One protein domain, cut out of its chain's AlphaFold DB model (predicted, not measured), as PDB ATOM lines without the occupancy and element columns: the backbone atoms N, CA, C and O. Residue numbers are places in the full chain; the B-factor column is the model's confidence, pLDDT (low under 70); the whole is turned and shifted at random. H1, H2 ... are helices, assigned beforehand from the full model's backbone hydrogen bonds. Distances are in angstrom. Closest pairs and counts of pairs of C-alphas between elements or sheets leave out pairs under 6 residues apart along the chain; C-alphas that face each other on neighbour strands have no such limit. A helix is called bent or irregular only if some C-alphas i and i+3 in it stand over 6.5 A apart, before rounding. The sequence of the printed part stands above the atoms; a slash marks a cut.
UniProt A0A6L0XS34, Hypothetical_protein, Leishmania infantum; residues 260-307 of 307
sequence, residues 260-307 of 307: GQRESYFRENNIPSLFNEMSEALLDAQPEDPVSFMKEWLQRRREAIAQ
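This is residues 260 to 307 of the 307 residues of the protein "Hypothetical_protein" of Leishmania infantum (UniProt A0A6L0XS34). Two long helices, H2 and H3, make a lopsided V: they meet near the tight turn of residues 286 to 289 that joins them, and H3 folds back from there at a steep angle to H2. A short helix, H1, sits off the other end of H2 and lengthens that arm of the V, and the last residues of H3, 302 to 305, stick out free at the tip of the other arm. The printed part has 48 residues with three named helices, in the order H1, H2, H3, and no named strand; the class is all helix. The whole is loose, with a radius of gyration of the C-alphas of 12.5 A, and its C-alphas span 37 by 25 by 14 A along the three main axes, an outline that is only just elongated.

H1, residues 260 to 268, comes first and touches no helix. A tight link of 2 residues, Asn 269 and Asn 270, joins it to H2, residues 271 to 285. H1 and H2 are close but not clearly touching, with 1 pair of C-alphas within 8 A: those of Phe 266 and Pro 272, the closest of the two helices, are 7.0 A apart. The lines of H1 and H2 stand at a steep tilt of 56 degrees, and the two run the same way. Their centres are 19.5 A apart. After H2 a tight link of 4 residues, 286 to 289, leads to H3, residues 290 to 305. H2 and H3 touch, with 5 pairs of C-alphas within 8 A; the closest are those of Leu 282 and Pro 290, 7.0 A apart. H2 touches H3 with residues 278 to 282 alone, and H3 touches H2 with residues 290 to 297 alone. The two run opposite ways at a steep tilt of 53 degrees, and their centres are 11.2 A apart. H1 and H3 are apart. In H1, H2 and H3 every pair of O i and N i+4 on the backbone is within hydrogen-bond range.

H1 has 9 residues, from Gly 260 to Glu 268, and its C-alphas begin at (32.354, -25.837, 22.163); from first to last C-alpha it measures 12.2 A. H2 has 15 residues, from Ile 271, with its C-alpha at (42.410, -15.048, 25.098), to Ala 285, and measures 20.9 A from first to last C-alpha. H3 is the longest helix, with 16 residues from Pro 290 to Ile 305; it measures 22.7 A from first to last C-alpha, and C-alpha 305 is at (50.828, -13.337, 36.336). No helix is bent or irregular.

The two C-alphas farthest apart are those of Gly 260 and Glu 288, at 37.4 A, while the first and last printed C-alphas, of Gly 260 and Gln 307, are 31.5 A apart. Two stretches stand free: residues 264 to 270, of which 264 to 268 belong to H1, and residues 302 to 307, of which 302 to 305 belong to H3. The body without them has 35 residues and spans 37 by 17 by 14 A, with a radius of gyration of 11.4 A. The printed part has no cut, and no link in it is long. It ends at residue 307, the chain's last residue. The mean pLDDT of the printed part is 89.6; that of H1 is 82, and that of H2 and of H3 is 93. One printed residue of the model, Gln 307, is under 70.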
ATOM      1  N   GLY A 260      32.843 -26.401  20.901       72.44
ATOM      2  CA  GLY A 260      32.354 -25.837  22.163       72.44
ATOM      3  C   GLY A 260      33.375 -25.850  23.309       72.44
ATOM      4  O   GLY A 260      33.448 -24.881  24.055       72.44
ATOM      5  N   GLN A 261      34.207 -26.889  23.434       76.06
ATOM      6  CA  GLN A 261      35.259 -26.928  24.460       76.06
ATOM      7  C   GLN A 261      36.407 -25.962  24.158       76.06
ATOM      8  O   GLN A 261      36.950 -25.343  25.071       76.06
ATOM      9  N   ARG A 262      36.747 -25.785  22.878       78.12
ATOM     10  CA  ARG A 262      37.766 -24.815  22.458       78.12
ATOM     11  C   ARG A 262      37.317 -23.373  22.728       78.12
ATOM     12  O   ARG A 262      38.095 -22.582  23.249       78.12
ATOM     13  N   GLU A 263      36.066 -23.051  22.415       81.44
ATOM     14  CA  GLU A 263      35.482 -21.732  22.683       81.44
ATOM     15  C   GLU A 263      35.403 -21.433  24.191       81.44
ATOM     16  O   GLU A 263      35.728 -20.323  24.613       81.44
ATOM     17  N   SER A 264      35.043 -22.431  25.011       84.12
ATOM     18  CA  SER A 264      35.049 -22.300  26.479       84.12
ATOM     19  C   SER A 264      36.445 -21.965  26.993       84.12
ATOM     20  O   SER A 264      36.617 -20.976  27.700       84.12
ATOM     21  N   TYR A 265      37.460 -22.705  26.539       87.19
ATOM     22  CA  TYR A 265      38.851 -22.457  26.912       87.19
ATOM     23  C   TYR A 265      39.314 -21.035  26.553       87.19
ATOM     24  O   TYR A 265      39.949 -20.368  27.373       87.19
ATOM     25  N   PHE A 266      38.977 -20.541  25.356       86.31
ATOM     26  CA  PHE A 266      39.340 -19.184  24.938       86.31
ATOM     27  C   PHE A 266      38.688 -18.104  25.807       86.31
ATOM     28  O   PHE A 266      39.345 -17.115  26.140       86.31
ATOM     29  N   ARG A 267      37.421 -18.288  26.191       85.12
ATOM     30  CA  ARG A 267      36.704 -17.346  27.063       85.12
ATOM     31  C   ARG A 267      37.211 -17.394  28.496       85.12
ATOM     32  O   ARG A 267      37.468 -16.344  29.072       85.12
ATOM     33  N   GLU A 268      37.395 -18.592  29.043       87.06
ATOM     34  CA  GLU A 268      37.892 -18.809  30.406       87.06
ATOM     35  C   GLU A 268      39.279 -18.196  30.613       87.06
ATOM     36  O   GLU A 268      39.530 -17.562  31.634       87.06
ATOM     37  N   ASN A 269      40.160 -18.317  29.619       84.69
ATOM     38  CA  ASN A 269      41.513 -17.755  29.674       84.69
ATOM     39  C   ASN A 269      41.595 -16.327  29.117       84.69
ATOM     40  O   ASN A 269      42.687 -15.783  28.968       84.69
ATOM     41  N   ASN A 270      40.449 -15.719  28.792       86.94
ATOM     42  CA  ASN A 270      40.334 -14.363  28.264       86.94
ATOM     43  C   ASN A 270      41.278 -14.074  27.075       86.94
ATOM     44  O   ASN A 270      41.802 -12.971  26.903       86.94
ATOM     45  N   ILE A 271      41.494 -15.092  26.239       89.06
ATOM     46  CA  ILE A 271      42.410 -15.048  25.098       89.06
ATOM     47  C   ILE A 271      42.016 -13.963  24.081       89.06
ATOM     48  O   ILE A 271      42.921 -13.289  23.586       89.06
ATOM     49  N   PRO A 272      40.720 -13.703  23.793       89.19
ATOM     50  CA  PRO A 272      40.342 -12.598  22.911       89.19
ATOM     51  C   PRO A 272      40.809 -11.226  23.417       89.19
ATOM     52  O   PRO A 272      41.291 -10.417  22.631       89.19
ATOM     53  N   SER A 273      40.727 -10.971  24.729       89.50
ATOM     54  CA  SER A 273      41.218  -9.713  25.312       89.50
ATOM     55  C   SER A 273      42.735  -9.604  25.204       89.50
ATOM     56  O   SER A 273      43.254  -8.530  24.926       89.50
ATOM     57  N   LEU A 274      43.445 -10.717  25.393       91.50
ATOM     58  CA  LEU A 274      44.903 -10.764  25.306       91.50
ATOM     59  C   LEU A 274      45.394 -10.495  23.877       91.50
ATOM     60  O   LEU A 274      46.384  -9.794  23.686       91.50
ATOM     61  N   PHE A 275      44.670 -11.001  22.876       92.88
ATOM     62  CA  PHE A 275      44.950 -10.702  21.475       92.88
ATOM     63  C   PHE A 275      44.683  -9.231  21.138       92.88
ATOM     64  O   PHE A 275      45.522  -8.608  20.493       92.88
ATOM     65  N   ASN A 276      43.571  -8.661  21.620       93.81
ATOM     66  CA  ASN A 276      43.267  -7.243  21.420       93.81
ATOM     67  C   ASN A 276      44.352  -6.342  22.035       93.81
ATOM     68  O   ASN A 276      44.910  -5.517  21.319       93.81
ATOM     69  N   GLU A 277      44.734  -6.564  23.298       94.00
ATOM     70  CA  GLU A 277      45.798  -5.791  23.967       94.00
ATOM     71  C   GLU A 277      47.141  -5.885  23.219       94.00
ATOM     72  O   GLU A 277      47.828  -4.882  23.032       94.00
ATOM     73  N   MET A 278      47.527  -7.082  22.764       95.44
ATOM     74  CA  MET A 278      48.766  -7.271  22.004       95.44
ATOM     75  C   MET A 278      48.702  -6.593  20.628       95.44
ATOM     76  O   MET A 278      49.701  -6.045  20.166       95.44
ATOM     77  N   SER A 279      47.537  -6.622  19.973       95.06
ATOM     78  CA  SER A 279      47.335  -5.971  18.677       95.06
ATOM     79  C   SER A 279      47.381  -4.447  18.782       95.06
ATOM     80  O   SER A 279      48.021  -3.810  17.952       95.06
ATOM     81  N   GLU A 280      46.798  -3.869  19.835       95.19
ATOM     82  CA  GLU A 280      46.907  -2.441  20.139       95.19
ATOM     83  C   GLU A 280      48.369  -2.065  20.402       95.19
ATOM     84  O   GLU A 280      48.895  -1.158  19.766       95.19
ATOM     85  N   ALA A 281      49.079  -2.844  21.225       92.81
ATOM     86  CA  ALA A 281      50.493  -2.604  21.508       92.81
ATOM     87  C   ALA A 281      51.384  -2.674  20.252       92.81
ATOM     88  O   ALA A 281      52.343  -1.911  20.136       92.81
ATOM     89  N   LEU A 282      51.077  -3.569  19.306       94.56
ATOM     90  CA  LEU A 282      51.771  -3.655  18.016       94.56
ATOM     91  C   LEU A 282      51.502  -2.437  17.128       94.56
ATOM     92  O   LEU A 282      52.427  -1.935  16.489       94.56
ATOM     93  N   LEU A 283      50.250  -1.980  17.075       95.75
ATOM     94  CA  LEU A 283      49.854  -0.812  16.285       95.75
ATOM     95  C   LEU A 283      50.443   0.485  16.846       95.75
ATOM     96  O   LEU A 283      50.838   1.352  16.067       95.75
ATOM     97  N   ASP A 284      50.539   0.586  18.171       94.81
ATOM     98  CA  ASP A 284      51.107   1.740  18.861       94.81
ATOM     99  C   ASP A 284      52.634   1.788  18.734       94.81
ATOM    100  O   ASP A 284      53.205   2.841  18.458       94.81
ATOM    101  N   ALA A 285      53.311   0.652  18.933       93.25
ATOM    102  CA  ALA A 285      54.771   0.604  18.931       93.25
ATOM    103  C   ALA A 285      55.380   0.562  17.520       93.25
ATOM    104  O   ALA A 285      56.547   0.922  17.374       93.25
ATOM    105  N   GLN A 286      54.625   0.093  16.515       94.94
ATOM    106  CA  GLN A 286      55.084  -0.153  15.137       94.94
ATOM    107  C   GLN A 286      56.514  -0.721  15.070       94.94
ATOM    108  O   GLN A 286      57.402  -0.117  14.465       94.94
ATOM    109  N   PRO A 287      56.771  -1.860  15.738       92.81
ATOM    110  CA  PRO A 287      58.118  -2.393  15.845       92.81
ATOM    111  C   PRO A 287      58.643  -2.842  14.480       92.81
ATOM    112  O   PRO A 287      57.918  -3.443  13.686       92.81
ATOM    113  N   GLU A 288      59.935  -2.619  14.252       94.38
ATOM    114  CA  GLU A 288      60.638  -3.094  13.054       94.38
ATOM    115  C   GLU A 288      60.645  -4.631  12.970       94.38
ATOM    116  O   GLU A 288      60.517  -5.199  11.886       94.38
ATOM    117  N   ASP A 289      60.697  -5.307  14.125       96.69
ATOM    118  CA  ASP A 289      60.482  -6.751  14.249       96.69
ATOM    119  C   ASP A 289      59.246  -7.062  15.121       96.69
ATOM    120  O   ASP A 289      59.343  -7.146  16.355       96.69
ATOM    121  N   PRO A 290      58.067  -7.280  14.507       94.38
ATOM    122  CA  PRO A 290      56.838  -7.572  15.239       94.38
ATOM    123  C   PRO A 290      56.875  -8.923  15.958       94.38
ATOM    124  O   PRO A 290      56.196  -9.102  16.968       94.38
ATOM    125  N   VAL A 291      57.668  -9.889  15.484       95.94
ATOM    126  CA  VAL A 291      57.720 -11.226  16.089       95.94
ATOM    127  C   VAL A 291      58.495 -11.187  17.397       95.94
ATOM    128  O   VAL A 291      58.039 -11.752  18.395       95.94
ATOM    129  N   SER A 292      59.645 -10.515  17.413       95.31
ATOM    130  CA  SER A 292      60.419 -10.336  18.646       95.31
ATOM    131  C   SER A 292      59.649  -9.508  19.671       95.31
ATOM    132  O   SER A 292      59.594  -9.894  20.840       95.31
ATOM    133  N   PHE A 293      58.951  -8.461  19.224       96.81
ATOM    134  CA  PHE A 293      58.063  -7.675  20.076       96.81
ATOM    135  C   PHE A 293      56.973  -8.527  20.740       96.81
ATOM    136  O   PHE A 293      56.818  -8.490  21.960       96.81
ATOM    137  N   MET A 294      56.243  -9.338  19.965       96.19
ATOM    138  CA  MET A 294      55.189 -10.205  20.510       96.19
ATOM    139  C   MET A 294      55.737 -11.197  21.539       96.19
ATOM    140  O   MET A 294      55.109 -11.419  22.575       96.19
ATOM    141  N   LYS A 295      56.913 -11.788  21.285       96.25
ATOM    142  CA  LYS A 295      57.556 -12.716  22.228       96.25
ATOM    143  C   LYS A 295      57.873 -12.035  23.553       96.25
ATOM    144  O   LYS A 295      57.559 -12.584  24.606       96.25
ATOM    145  N   GLU A 296      58.475 -10.851  23.501       95.81
ATOM    146  CA  GLU A 296      58.821 -10.096  24.701       95.81
ATOM    147  C   GLU A 296      57.571  -9.636  25.462       95.81
ATOM    148  O   GLU A 296      57.495  -9.781  26.682       95.81
ATOM    149  N   TRP A 297      56.557  -9.148  24.744       95.75
ATOM    150  CA  TRP A 297      55.282  -8.736  25.326       95.75
ATOM    151  C   TRP A 297      54.602  -9.891  26.077       95.75
ATOM    152  O   TRP A 297      54.219  -9.742  27.241       95.75
ATOM    153  N   LEU A 298      54.529 -11.073  25.455       95.19
ATOM    154  CA  LEU A 298      53.979 -12.282  26.077       95.19
ATOM    155  C   LEU A 298      54.812 -12.741  27.279       95.19
ATOM    156  O   LEU A 298      54.245 -13.150  28.295       95.19
ATOM    157  N   GLN A 299      56.140 -12.654  27.190       95.00
ATOM    158  CA  GLN A 299      57.043 -13.016  28.280       95.00
ATOM    159  C   GLN A 299      56.825 -12.122  29.510       95.00
ATOM    160  O   GLN A 299      56.591 -12.640  30.602       95.00
ATOM    161  N   ARG A 300      56.790 -10.795  29.334       91.12
ATOM    162  CA  ARG A 300      56.505  -9.850  30.428       91.12
ATOM    163  C   ARG A 300      55.120 -10.080  31.033       91.12
ATOM    164  O   ARG A 300      54.950 -10.014  32.249       91.12
ATOM    165  N   ARG A 301      54.118 -10.390  30.201       90.44
ATOM    166  CA  ARG A 301      52.764 -10.684  30.691       90.44
ATOM    167  C   ARG A 301      52.720 -11.970  31.518       90.44
ATOM    168  O   ARG A 301      52.024 -12.009  32.527       90.44
ATOM    169  N   ARG A 302      53.482 -12.996  31.129       91.44
ATOM    170  CA  ARG A 302      53.629 -14.235  31.904       91.44
ATOM    171  C   ARG A 302      54.280 -13.979  33.263       91.44
ATOM    172  O   ARG A 302      53.817 -14.522  34.260       91.44
ATOM    173  N   GLU A 303      55.320 -13.153  33.303       90.81
ATOM    174  CA  GLU A 303      56.000 -12.772  34.546       90.81
ATOM    175  C   GLU A 303      55.074 -11.998  35.493       90.81
ATOM    176  O   GLU A 303      55.075 -12.266  36.690       90.81
ATOM    177  N   ALA A 304      54.222 -11.117  34.961       85.69
ATOM    178  CA  ALA A 304      53.247 -10.362  35.752       85.69
ATOM    179  C   ALA A 304      52.139 -11.230  36.379       85.69
ATOM    180  O   ALA A 304      51.570 -10.844  37.393       85.69
ATOM    181  N   ILE A 305      51.815 -12.386  35.788       82.19
ATOM    182  CA  ILE A 305      50.828 -13.337  36.336       82.19
ATOM    183  C   ILE A 305      51.457 -14.242  37.412       82.19
ATOM    184  O   ILE A 305      50.746 -14.814  38.232       82.19
ATOM    185  N   ALA A 306      52.784 -14.399  37.404       74.38
ATOM    186  CA  ALA A 306      53.511 -15.259  38.337       74.38
ATOM    187  C   ALA A 306      53.864 -14.580  39.680       74.38
ATOM    188  O   ALA A 306      54.466 -15.235  40.533       74.38
ATOM    189  N   GLN A 307      53.525 -13.298  39.850       54.22
ATOM    190  CA  GLN A 307      53.722 -12.495  41.068       54.22
ATOM    191  C   GLN A 307      52.422 -12.381  41.867       54.22
ATOM    192  O   GLN A 307      52.515 -12.400  43.115       54.22
TER     193      GLN A 307